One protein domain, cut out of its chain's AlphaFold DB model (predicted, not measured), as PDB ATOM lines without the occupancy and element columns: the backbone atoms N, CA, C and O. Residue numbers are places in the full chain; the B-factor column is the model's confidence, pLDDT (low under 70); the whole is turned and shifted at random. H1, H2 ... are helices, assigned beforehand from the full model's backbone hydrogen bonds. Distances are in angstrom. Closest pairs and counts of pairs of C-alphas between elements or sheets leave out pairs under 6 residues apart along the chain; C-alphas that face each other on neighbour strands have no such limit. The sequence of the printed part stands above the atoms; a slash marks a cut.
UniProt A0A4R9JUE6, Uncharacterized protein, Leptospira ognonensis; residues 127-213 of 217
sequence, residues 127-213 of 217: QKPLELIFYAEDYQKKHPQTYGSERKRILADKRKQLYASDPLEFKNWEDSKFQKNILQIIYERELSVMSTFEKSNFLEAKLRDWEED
ATOM      1  N   GLN A 127      17.036  -9.262 -33.987       87.06
ATOM      2  CA  GLN A 127      17.924 -10.422 -33.984       87.06
ATOM      3  C   GLN A 127      18.913 -10.382 -32.816       87.06
ATOM      4  O   GLN A 127      19.199 -11.431 -32.251       87.06
ATOM      5  N   LYS A 128      19.400  -9.203 -32.404       87.94
ATOM      6  CA  LYS A 128      20.399  -9.119 -31.324       87.94
ATOM      7  C   LYS A 128      19.830  -9.435 -29.931       87.94
ATOM      8  O   LYS A 128      20.476 -10.192 -29.211       87.94
ATOM      9  N   PRO A 129      18.650  -8.919 -29.521       89.88
ATOM     10  CA  PRO A 129      17.998  -9.376 -28.291       89.88
ATOM     11  C   PRO A 129      17.757 -10.890 -28.280       89.88
ATOM     12  O   PRO A 129      18.014 -11.558 -27.282       89.88
ATOM     13  N   LEU A 130      17.322 -11.455 -29.411       91.44
ATOM     14  CA  LEU A 130      17.107 -12.896 -29.523       91.44
ATOM     15  C   LEU A 130      18.418 -13.689 -29.394       91.44
ATOM     16  O   LEU A 130      18.457 -14.700 -28.697       91.44
ATOM     17  N   GLU A 131      19.496 -13.200 -30.009       92.62
ATOM     18  CA  GLU A 131      20.839 -13.768 -29.879       92.62
ATOM     19  C   GLU A 131      21.297 -13.803 -28.414       92.62
ATOM     20  O   GLU A 131      21.804 -14.824 -27.943       92.62
ATOM     21  N   LEU A 132      21.070 -12.717 -27.668       94.25
ATOM     22  CA  LEU A 132      21.416 -12.646 -26.251       94.25
ATOM     23  C   LEU A 132      20.588 -13.619 -25.400       94.25
ATOM     24  O   LEU A 132      21.154 -14.260 -24.516       94.25
ATOM     25  N   ILE A 133      19.286 -13.773 -25.675       95.88
ATOM     26  CA  ILE A 133      18.437 -14.764 -24.991       95.88
ATOM     27  C   ILE A 133      18.986 -16.172 -25.212       95.88
ATOM     28  O   ILE A 133      19.221 -16.888 -24.242       95.88
ATOM     29  N   PHE A 134      19.234 -16.563 -26.463       96.19
ATOM     30  CA  PHE A 134      19.721 -17.909 -26.763       96.19
ATOM     31  C   PHE A 134      21.073 -18.190 -26.110       96.19
ATOM     32  O   PHE A 134      21.264 -19.264 -25.542       96.19
ATOM     33  N   TYR A 135      21.984 -17.215 -26.132       97.06
ATOM     34  CA  TYR A 135      23.253 -17.323 -25.419       97.06
ATOM     35  C   TYR A 135      23.043 -17.497 -23.907       97.06
ATOM     36  O   TYR A 135      23.680 -18.345 -23.284       97.06
ATOM     37  N   ALA A 136      22.138 -16.717 -23.311       97.31
ATOM     38  CA  ALA A 136      21.852 -16.772 -21.884       97.31
ATOM     39  C   ALA A 136      21.247 -18.116 -21.455       97.31
ATOM     40  O   ALA A 136      21.674 -18.672 -20.443       97.31
ATOM     41  N   GLU A 137      20.299 -18.655 -22.227       97.06
ATOM     42  CA  GLU A 137      19.712 -19.986 -22.012       97.06
ATOM     43  C   GLU A 137      20.787 -21.081 -22.037       97.06
ATOM     44  O   GLU A 137      20.854 -21.925 -21.142       97.06
ATOM     45  N   ASP A 138      21.661 -21.056 -23.045       96.56
ATOM     46  CA  ASP A 138      22.738 -22.036 -23.199       96.56
ATOM     47  C   ASP A 138      23.759 -21.945 -22.056       96.56
ATOM     48  O   ASP A 138      24.138 -22.964 -21.471       96.56
ATOM     49  N   TYR A 139      24.141 -20.722 -21.674       96.56
ATOM     50  CA  TYR A 139      25.036 -20.482 -20.546       96.56
ATOM     51  C   TYR A 139      24.426 -20.957 -19.224       96.56
ATOM     52  O   TYR A 139      25.094 -21.640 -18.450       96.56
ATOM     53  N   GLN A 140      23.154 -20.639 -18.958       96.19
ATOM     54  CA  GLN A 140      22.458 -21.102 -17.755       96.19
ATOM     55  C   GLN A 140      22.415 -22.631 -17.708       96.19
ATOM     56  O   GLN A 140      22.777 -23.206 -16.682       96.19
ATOM     57  N   LYS A 141      22.080 -23.289 -18.823       94.06
ATOM     58  CA  LYS A 141      22.033 -24.752 -18.916       94.06
ATOM     59  C   LYS A 141      23.394 -25.400 -18.644       94.06
ATOM     60  O   LYS A 141      23.457 -26.427 -17.972       94.06
ATOM     61  N   LYS A 142      24.481 -24.817 -19.160       94.44
ATOM     62  CA  LYS A 142      25.857 -25.301 -18.941       94.44
ATOM     63  C   LYS A 142      26.378 -24.985 -17.536       94.44
ATOM     64  O   LYS A 142      27.206 -25.727 -17.011       94.44
ATOM     65  N   HIS A 143      25.877 -23.918 -16.913       95.88
ATOM     66  CA  HIS A 143      26.346 -23.413 -15.624       95.88
ATOM     67  C   HIS A 143      25.190 -23.119 -14.641       95.88
ATOM     68  O   HIS A 143      25.043 -21.976 -14.174       95.88
ATOM     69  N   PRO A 144      24.383 -24.133 -14.261       94.56
ATOM     70  CA  PRO A 144      23.162 -23.930 -13.473       94.56
ATOM     71  C   PRO A 144      23.449 -23.407 -12.060       94.56
ATOM     72  O   PRO A 144      22.686 -22.618 -11.513       94.56
ATOM     73  N   GLN A 145      24.601 -23.772 -11.486       93.69
ATOM     74  CA  GLN A 145      24.981 -23.387 -10.121       93.69
ATOM     75  C   GLN A 145      25.541 -21.961  -9.994       93.69
ATOM     76  O   GLN A 145      25.839 -21.512  -8.887       93.69
ATOM     77  N   THR A 146      25.679 -21.240 -11.107       94.69
ATOM     78  CA  THR A 146      26.184 -19.862 -11.103       94.69
ATOM     79  C   THR A 146      25.179 -18.936 -10.428       94.69
ATOM     80  O   THR A 146      23.992 -18.961 -10.752       94.69
ATOM     81  N   TYR A 147      25.657 -18.109  -9.500       94.69
ATOM     82  CA  TYR A 147      24.852 -17.056  -8.882       94.69
ATOM     83  C   TYR A 147      24.466 -15.986  -9.908       94.69
ATOM     84  O   TYR A 147      25.215 -15.708 -10.852       94.69
ATOM     85  N   GLY A 148      23.331 -15.329  -9.685       94.50
ATOM     86  CA  GLY A 148      22.811 -14.296 -10.571       94.50
ATOM     87  C   GLY A 148      23.767 -13.123 -10.775       94.50
ATOM     88  O   GLY A 148      23.834 -12.599 -11.879       94.50
ATOM     89  N   SER A 149      24.578 -12.754  -9.778       93.44
ATOM     90  CA  SER A 149      25.588 -11.689  -9.914       93.44
ATOM     91  C   SER A 149      26.651 -12.003 -10.972       93.44
ATOM     92  O   SER A 149      26.947 -11.167 -11.824       93.44
ATOM     93  N   GLU A 150      27.193 -13.221 -10.958       94.88
ATOM     94  CA  GLU A 150      28.202 -13.658 -11.924       94.88
ATOM     95  C   GLU A 150      27.584 -13.878 -13.309       94.88
ATOM     96  O   GLU A 150      28.133 -13.435 -14.318       94.88
ATOM     97  N   ARG A 151      26.391 -14.485 -13.372       96.31
ATOM     98  CA  ARG A 151      25.662 -14.665 -14.635       96.31
ATOM     99  C   ARG A 151      25.336 -13.313 -15.279       96.31
ATOM    100  O   ARG A 151      25.582 -13.127 -16.466       96.31
ATOM    101  N   LYS A 152      24.865 -12.344 -14.488       96.31
ATOM    102  CA  LYS A 152      24.631 -10.955 -14.907       96.31
ATOM    103  C   LYS A 152      25.894 -10.328 -15.499       96.31
ATOM    104  O   LYS A 152      25.805  -9.731 -16.566       96.31
ATOM    105  N   ARG A 153      27.057 -10.484 -14.855       95.38
ATOM    106  CA  ARG A 153      28.343  -9.950 -15.344       95.38
ATOM    107  C   ARG A 153      28.703 -10.500 -16.727       95.38
ATOM    108  O   ARG A 153      28.951  -9.724 -17.645       95.38
ATOM    109  N   ILE A 154      28.660 -11.822 -16.895       95.75
ATOM    110  CA  ILE A 154      28.957 -12.483 -18.176       95.75
ATOM    111  C   ILE A 154      27.993 -12.032 -19.280       95.75
ATOM    112  O   ILE A 154      28.412 -11.724 -20.398       95.75
ATOM    113  N   LEU A 155      26.697 -11.949 -18.969       95.19
ATOM    114  CA  LEU A 155      25.702 -11.492 -19.937       95.19
ATOM    115  C   LEU A 155      25.840 -10.004 -20.256       95.19
ATOM    116  O   LEU A 155      25.628  -9.628 -21.405       95.19
ATOM    117  N   ALA A 156      26.257  -9.167 -19.303       92.81
ATOM    118  CA  ALA A 156      26.552  -7.760 -19.551       92.81
ATOM    119  C   ALA A 156      27.716  -7.594 -20.543       92.81
ATOM    120  O   ALA A 156      27.647  -6.753 -21.441       92.81
ATOM    121  N   ASP A 157      28.758  -8.421 -20.432       92.56
ATOM    122  CA  ASP A 157      29.887  -8.411 -21.368       92.56
ATOM    123  C   ASP A 157      29.454  -8.861 -22.770       92.56
ATOM    124  O   ASP A 157      29.744  -8.181 -23.759       92.56
ATOM    125  N   LYS A 158      28.680  -9.953 -22.873       93.06
ATOM    126  CA  LYS A 158      28.117 -10.404 -24.157       93.06
ATOM    127  C   LYS A 158      27.197  -9.344 -24.768       93.06
ATOM    128  O   LYS A 158      27.294  -9.064 -25.961       93.06
ATOM    129  N   ARG A 159      26.349  -8.711 -23.955       90.19
ATOM    130  CA  ARG A 159      25.470  -7.605 -24.351       90.19
ATOM    131  C   ARG A 159      26.271  -6.459 -24.967       90.19
ATOM    132  O   ARG A 159      25.967  -6.035 -26.078       90.19
ATOM    133  N   LYS A 160      27.335  -6.003 -24.297       88.69
ATOM    134  CA  LYS A 160      28.231  -4.950 -24.811       88.69
ATOM    135  C   LYS A 160      28.856  -5.329 -26.154       88.69
ATOM    136  O   LYS A 160      28.918  -4.484 -27.038       88.69
ATOM    137  N   GLN A 161      29.269  -6.583 -26.336       89.25
ATOM    138  CA  GLN A 161      29.822  -7.059 -27.611       89.25
ATOM    139  C   GLN A 161      28.786  -7.026 -28.745       89.25
ATOM    140  O   GLN A 161      29.086  -6.548 -29.835       89.25
ATOM    141  N   LEU A 162      27.557  -7.493 -28.493       86.44
ATOM    142  CA  LEU A 162      26.476  -7.485 -29.491       86.44
ATOM    143  C   LEU A 162      26.040  -6.061 -29.868       86.44
ATOM    144  O   LEU A 162      25.659  -5.786 -31.012       86.44
ATOM    145  N   TYR A 163      26.110  -5.148 -28.904       80.94
ATOM    146  CA  TYR A 163      25.640  -3.768 -29.006       80.94
ATOM    147  C   TYR A 163      26.753  -2.743 -29.250       80.94
ATOM    148  O   TYR A 163      26.486  -1.545 -29.238       80.94
ATOM    149  N   ALA A 164      27.983  -3.184 -29.530       67.75
ATOM    150  CA  ALA A 164      29.167  -2.325 -29.639       67.75
ATOM    151  C   ALA A 164      29.065  -1.193 -30.687       67.75
ATOM    152  O   ALA A 164      29.897  -0.291 -30.685       67.75
ATOM    153  N   SER A 165      28.070  -1.230 -31.581       66.56
ATOM    154  CA  SER A 165      27.893  -0.265 -32.667       66.56
ATOM    155  C   SER A 165      26.992   0.945 -32.348       66.56
ATOM    156  O   SER A 165      27.165   1.953 -33.018       66.56
ATOM    157  N   ASP A 166      26.060   0.868 -31.380       65.56
ATOM    158  CA  ASP A 166      25.140   1.979 -30.997       65.56
ATOM    159  C   ASP A 166      24.330   1.725 -29.689       65.56
ATOM    160  O   ASP A 166      23.167   1.328 -29.734       65.56
ATOM    161  N   PRO A 167      24.895   1.950 -28.491       61.81
ATOM    162  CA  PRO A 167      24.268   1.595 -27.209       61.81
ATOM    163  C   PRO A 167      22.857   2.164 -26.944       61.81
ATOM    164  O   PRO A 167      22.117   1.570 -26.158       61.81
ATOM    165  N   LEU A 168      22.493   3.299 -27.557       61.09
ATOM    166  CA  LEU A 168      21.230   4.014 -27.314       61.09
ATOM    167  C   LEU A 168      20.060   3.414 -28.102       61.09
ATOM    168  O   LEU A 168      18.951   3.323 -27.575       61.09
ATOM    169  N   GLU A 169      20.302   2.954 -29.330       64.50
ATOM    170  CA  GLU A 169      19.269   2.348 -30.178       64.50
ATOM    171  C   GLU A 169      18.763   1.013 -29.596       64.50
ATOM    172  O   GLU A 169      17.578   0.689 -29.687       64.50
ATOM    173  N   PHE A 170      19.634   0.263 -28.911       65.25
ATOM    174  CA  PHE A 170      19.317  -1.083 -28.420       65.25
ATOM    175  C   PHE A 170      18.375  -1.119 -27.214       65.25
ATOM    176  O   PHE A 170      17.655  -2.107 -27.070       65.25
ATOM    177  N   LYS A 171      18.309  -0.068 -26.377       67.94
ATOM    178  CA  LYS A 171      17.329  -0.014 -25.267       67.94
ATOM    179  C   LYS A 171      15.896  -0.113 -25.800       67.94
ATOM    180  O   LYS A 171      15.053  -0.751 -25.181       67.94
ATOM    181  N   ASN A 172      15.652   0.425 -26.996       74.81
ATOM    182  CA  ASN A 172      14.349   0.359 -27.656       74.81
ATOM    183  C   ASN A 172      13.996  -1.050 -28.163       74.81
ATOM    184  O   ASN A 172      12.850  -1.291 -28.534       74.81
ATOM    185  N   TRP A 173      14.959  -1.975 -28.216       78.25
ATOM    186  CA  TRP A 173      14.747  -3.347 -28.696       78.25
ATOM    187  C   TRP A 173      14.663  -4.368 -27.556       78.25
ATOM    188  O   TRP A 173      14.247  -5.504 -27.779       78.25
ATOM    189  N   GLU A 174      15.036  -3.969 -26.339       86.12
ATOM    190  CA  GLU A 174      14.881  -4.742 -25.107       86.12
ATOM    191  C   GLU A 174      13.492  -4.493 -24.505       86.12
ATOM    192  O   GLU A 174      13.346  -3.810 -23.489       86.12
ATOM    193  N   ASP A 175      12.455  -5.032 -25.148       87.56
ATOM    194  CA  ASP A 175      11.075  -4.891 -24.679       87.56
ATOM    195  C   ASP A 175      10.838  -5.548 -23.301       87.56
ATOM    196  O   ASP A 175      11.648  -6.321 -22.782       87.56
ATOM    197  N   SER A 176       9.687  -5.266 -22.681       89.06
ATOM    198  CA  SER A 176       9.356  -5.814 -21.352       89.06
ATOM    199  C   SER A 176       9.395  -7.350 -21.317       89.06
ATOM    200  O   SER A 176       9.719  -7.952 -20.290       89.06
ATOM    201  N   LYS A 177       9.096  -8.013 -22.442       90.88
ATOM    202  CA  LYS A 177       9.159  -9.473 -22.546       90.88
ATOM    203  C   LYS A 177      10.606  -9.961 -22.499       90.88
ATOM    204  O   LYS A 177      10.908 -10.880 -21.740       90.88
ATOM    205  N   PHE A 178      11.493  -9.341 -23.270       92.81
ATOM    206  CA  PHE A 178      12.924  -9.605 -23.248       92.81
ATOM    207  C   PHE A 178      13.497  -9.415 -21.839       92.81
ATOM    208  O   PHE A 178      14.157 -10.317 -21.327       92.81
ATOM    209  N   GLN A 179      13.188  -8.291 -21.187       93.44
ATOM    210  CA  GLN A 179      13.688  -7.978 -19.844       93.44
ATOM    211  C   GLN A 179      13.285  -9.060 -18.838       93.44
ATOM    212  O   GLN A 179      14.136  -9.620 -18.146       93.44
ATOM    213  N   LYS A 180      11.999  -9.434 -18.810       93.69
ATOM    214  CA  LYS A 180      11.492 -10.506 -17.938       93.69
ATOM    215  C   LYS A 180      12.181 -11.841 -18.206       93.69
ATOM    216  O   LYS A 180      12.563 -12.517 -17.254       93.69
ATOM    217  N   ASN A 181      12.375 -12.203 -19.474       95.56
ATOM    218  CA  ASN A 181      13.061 -13.442 -19.843       95.56
ATOM    219  C   ASN A 181      14.511 -13.449 -19.347       95.56
ATOM    220  O   ASN A 181      14.939 -14.406 -18.706       95.56
ATOM    221  N   ILE A 182      15.261 -12.373 -19.593       96.75
ATOM    222  CA  ILE A 182      16.652 -12.270 -19.147       96.75
ATOM    223  C   ILE A 182      16.746 -12.299 -17.622       96.75
ATOM    224  O   ILE A 182      17.600 -13.006 -17.094       96.75
ATOM    225  N   LEU A 183      15.864 -11.604 -16.900       97.06
ATOM    226  CA  LEU A 183      15.828 -11.652 -15.437       97.06
ATOM    227  C   LEU A 183      15.578 -13.071 -14.916       97.06
ATOM    228  O   LEU A 183      16.277 -13.521 -14.010       97.06
ATOM    229  N   GLN A 184      14.626 -13.795 -15.509       96.75
ATOM    230  CA  GLN A 184      14.362 -15.186 -15.142       96.75
ATOM    231  C   GLN A 184      15.584 -16.074 -15.375       96.75
ATOM    232  O   GLN A 184      15.931 -16.852 -14.494       96.75
ATOM    233  N   ILE A 185      16.271 -15.927 -16.512       97.56
ATOM    234  CA  ILE A 185      17.482 -16.700 -16.818       97.56
ATOM    235  C   ILE A 185      18.626 -16.327 -15.865       97.56
ATOM    236  O   ILE A 185      19.325 -17.202 -15.351       97.56
ATOM    237  N   ILE A 186      18.819 -15.030 -15.598       97.56
ATOM    238  CA  ILE A 186      19.880 -14.534 -14.717       97.56
ATOM    239  C   ILE A 186      19.725 -15.101 -13.313       97.56
ATOM    240  O   ILE A 186      20.711 -15.566 -12.747       97.56
ATOM    241  N   TYR A 187      18.509 -15.102 -12.775       97.44
ATOM    242  CA  TYR A 187      18.248 -15.462 -11.384       97.44
ATOM    243  C   TYR A 187      17.618 -16.846 -11.212       97.44
ATOM    244  O   TYR A 187      17.104 -17.147 -10.143       97.44
ATOM    245  N   GLU A 188      17.643 -17.705 -12.234       96.75
ATOM    246  CA  GLU A 188      16.968 -19.014 -12.221       96.75
ATOM    247  C   GLU A 188      17.300 -19.845 -10.972       96.75
ATOM    248  O   GLU A 188      16.406 -20.398 -10.327       96.75
ATOM    249  N   ARG A 189      18.568 -19.832 -10.557       95.06
ATOM    250  CA  ARG A 189      19.041 -20.507  -9.350       95.06
ATOM    251  C   ARG A 189      18.431 -19.928  -8.076       95.06
ATOM    252  O   ARG A 189      17.914 -20.684  -7.261       95.06
ATOM    253  N   GLU A 190      18.493 -18.616  -7.879       95.69
ATOM    254  CA  GLU A 190      17.902 -17.942  -6.718       95.69
ATOM    255  C   GLU A 190      16.388 -18.151  -6.675       95.69
ATOM    256  O   GLU A 190      15.825 -18.457  -5.628       95.69
ATOM    257  N   LEU A 191      15.736 -18.054  -7.831       96.19
ATOM    258  CA  LEU A 191      14.304 -18.276  -7.961       96.19
ATOM    259  C   LEU A 191      13.940 -19.726  -7.623       96.19
ATOM    260  O   LEU A 191      12.871 -19.956  -7.071       96.19
ATOM    261  N   SER A 192      14.795 -20.714  -7.905       95.19
ATOM    262  CA  SER A 192      14.477 -22.136  -7.690       95.19
ATOM    263  C   SER A 192      14.119 -22.490  -6.240       95.19
ATOM    264  O   SER A 192      13.350 -23.424  -6.017       95.19
ATOM    265  N   VAL A 193      14.610 -21.711  -5.270       94.88
ATOM    266  CA  VAL A 193      14.370 -21.909  -3.831       94.88
ATOM    267  C   VAL A 193      13.297 -20.980  -3.251       94.88
ATOM    268  O   VAL A 193      12.978 -21.082  -2.071       94.88
ATOM    269  N   MET A 194      12.740 -20.080  -4.063       96.50
ATOM    270  CA  MET A 194      11.721 -19.113  -3.650       96.50
ATOM    271  C   MET A 194      10.301 -19.640  -3.898       96.50
ATOM    272  O   MET A 194      10.023 -20.329  -4.887       96.50
ATOM    273  N   SER A 195       9.364 -19.240  -3.041       96.56
ATOM    274  CA  SER A 195       7.926 -19.381  -3.285       96.56
ATOM    275  C   SER A 195       7.462 -18.502  -4.452       96.56
ATOM    276  O   SER A 195       8.133 -17.556  -4.862       96.56
ATOM    277  N   THR A 196       6.274 -18.776  -4.994       94.50
ATOM    278  CA  THR A 196       5.696 -17.985  -6.096       94.50
ATOM    279  C   THR A 196       5.583 -16.495  -5.761       94.50
ATOM    280  O   THR A 196       5.874 -15.652  -6.608       94.50
ATOM    281  N   PHE A 197       5.203 -16.164  -4.524       95.56
ATOM    282  CA  PHE A 197       5.086 -14.779  -4.071       95.56
ATOM    283  C   PHE A 197       6.454 -14.089  -3.988       95.56
ATOM    284  O   PHE A 197       6.628 -12.990  -4.509       95.56
ATOM    285  N   GLU A 198       7.449 -14.762  -3.405       96.00
ATOM    286  CA  GLU A 198       8.824 -14.251  -3.328       96.00
ATOM    287  C   GLU A 198       9.433 -14.044  -4.716       96.00
ATOM    288  O   GLU A 198      10.048 -13.007  -4.957       96.00
ATOM    289  N   LYS A 199       9.197 -14.974  -5.655       96.25
ATOM    290  CA  LYS A 199       9.629 -14.841  -7.054       96.25
ATOM    291  C   LYS A 199       9.070 -13.577  -7.703       96.25
ATOM    292  O   LYS A 199       9.833 -12.856  -8.341       96.25
ATOM    293  N   SER A 200       7.768 -13.311  -7.549       94.06
ATOM    294  CA  SER A 200       7.130 -12.124  -8.143       94.06
ATOM    295  C   SER A 200       7.750 -10.847  -7.592       94.06
ATOM    296  O   SER A 200       8.245 -10.028  -8.359       94.06
ATOM    297  N   ASN A 201       7.829 -10.727  -6.264       95.94
ATOM    298  CA  ASN A 201       8.390  -9.542  -5.612       95.94
ATOM    299  C   ASN A 201       9.860  -9.317  -5.981       95.94
ATOM    300  O   ASN A 201      10.278  -8.185  -6.227       95.94
ATOM    301  N   PHE A 202      10.650 -10.394  -6.029       95.75
ATOM    302  CA  PHE A 202      12.058 -10.331  -6.403       95.75
ATOM    303  C   PHE A 202      12.228  -9.866  -7.853       95.75
ATOM    304  O   PHE A 202      12.995  -8.942  -8.119       95.75
ATOM    305  N   LEU A 203      11.495 -10.470  -8.793       95.06
ATOM    306  CA  LEU A 203      11.567 -10.109 -10.209       95.06
ATOM    307  C   LEU A 203      11.053  -8.691 -10.474       95.06
ATOM    308  O   LEU A 203      11.660  -7.982 -11.268       95.06
ATOM    309  N   GLU A 204       9.995  -8.251  -9.793       94.81
ATOM    310  CA  GLU A 204       9.498  -6.874  -9.880       94.81
ATOM    311  C   GLU A 204      10.525  -5.863  -9.375       94.81
ATOM    312  O   GLU A 204      10.730  -4.830 -10.008       94.81
ATOM    313  N   ALA A 205      11.217  -6.163  -8.272       94.19
ATOM    314  CA  ALA A 205      12.307  -5.318  -7.796       94.19
ATOM    315  C   ALA A 205      13.438  -5.225  -8.833       94.19
ATOM    316  O   ALA A 205      13.915  -4.132  -9.118       94.19
ATOM    317  N   LYS A 206      13.816  -6.347  -9.458       95.31
ATOM    318  CA  LYS A 206      14.841  -6.357 -10.515       95.31
ATOM    319  C   LYS A 206      14.411  -5.698 -11.814       95.31
ATOM    320  O   LYS A 206      15.265  -5.176 -12.525       95.31
ATOM    321  N   LEU A 207      13.118  -5.697 -12.113       93.56
ATOM    322  CA  LEU A 207      12.576  -4.962 -13.244       93.56
ATOM    323  C   LEU A 207      12.637  -3.451 -12.997       93.56
ATOM    324  O   LEU A 207      13.072  -2.727 -13.885       93.56
ATOM    325  N   ARG A 208      12.318  -2.987 -11.780       92.38
ATOM    326  CA  ARG A 208      12.500  -1.575 -11.397       92.38
ATOM    327  C   ARG A 208      13.961  -1.136 -11.499       92.38
ATOM    328  O   ARG A 208      14.231  -0.126 -12.139       92.38
ATOM    329  N   ASP A 209      14.901  -1.943 -10.987       91.06
ATOM    330  CA  ASP A 209      16.346  -1.687 -11.146       91.06
ATOM    331  C   ASP A 209      16.720  -1.504 -12.638       91.06
ATOM    332  O   ASP A 209      17.621  -0.738 -12.978       91.06
ATOM    333  N   TRP A 210      16.049  -2.220 -13.549       90.50
ATOM    334  CA  TRP A 210      16.284  -2.126 -14.993       90.50
ATOM    335  C   TRP A 210      15.704  -0.858 -15.605       90.50
ATOM    336  O   TRP A 210      16.384  -0.202 -16.391       90.50
ATOM    337  N   GLU A 211      14.473  -0.502 -15.245       86.94
ATOM    338  CA  GLU A 211      13.801   0.713 -15.716       86.94
ATOM    339  C   GLU A 211      14.562   1.984 -15.308       86.94
ATOM    340  O   GLU A 211      14.633   2.935 -16.089       86.94
ATOM    341  N   GLU A 212      15.208   1.959 -14.140       86.81
ATOM    342  CA  GLU A 212      16.060   3.031 -13.608       86.81
ATOM    343  C   GLU A 212      17.498   3.026 -14.182       86.81
ATOM    344  O   GLU A 212      18.353   3.780 -13.723       86.81
ATOM    345  N   ASP A 213      17.796   2.184 -15.181       81.62
ATOM    346  CA  ASP A 213      19.134   1.995 -15.774       81.62
ATOM    347  C   ASP A 213      20.229   1.572 -14.765       81.62
ATOM    348  O   ASP A 213      21.429   1.638 -15.048       81.62
TER     349      ASP A 213
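AT A GLANCE: This is residues 127 to 213 of the 217 residues of an uncharacterized protein of Leptospira ognonensis (UniProt A0A4R9JUE6). H4 is the middle helix: H1 packs along it, H2 folds back from H1 as a hairpin, and H6 crosses H4 on the other side. The printed part has 87 residues with six named helices, H1 to H6, all helix. It is compact, radius of gyration of the C-alphas 12.9 A, spanning 40 by 28 by 18 A.

IN THESE COORDINATES: Find C-alpha 127 at (17.924, -10.422, -33.984); H1 runs 22.6 A to 142. Next come H2, 148 to 162, 20.4 A; H3, 167 to 171; H4, 176 to 186, 15.2 A; H5, 188 to 192; and H6, 196 to 211, 22.5 A, ending at (13.801, 0.713, -15.716).

HOW THE PARTS SIT: H1 touches H4, C-alphas 137 and 185 closest at 6.5 A, at a shallow tilt of 22 degrees. H6 touches H4 with residues 203 to 207 alone, C-alphas 183 and 203 closest at 6.9 A. H3 touches no helix; its O to N i+4 count is 0 of 1, i+3 0 of 2.

THE WHOLE: The printed part has no cut; residues 164 to 171 have pLDDT under 70.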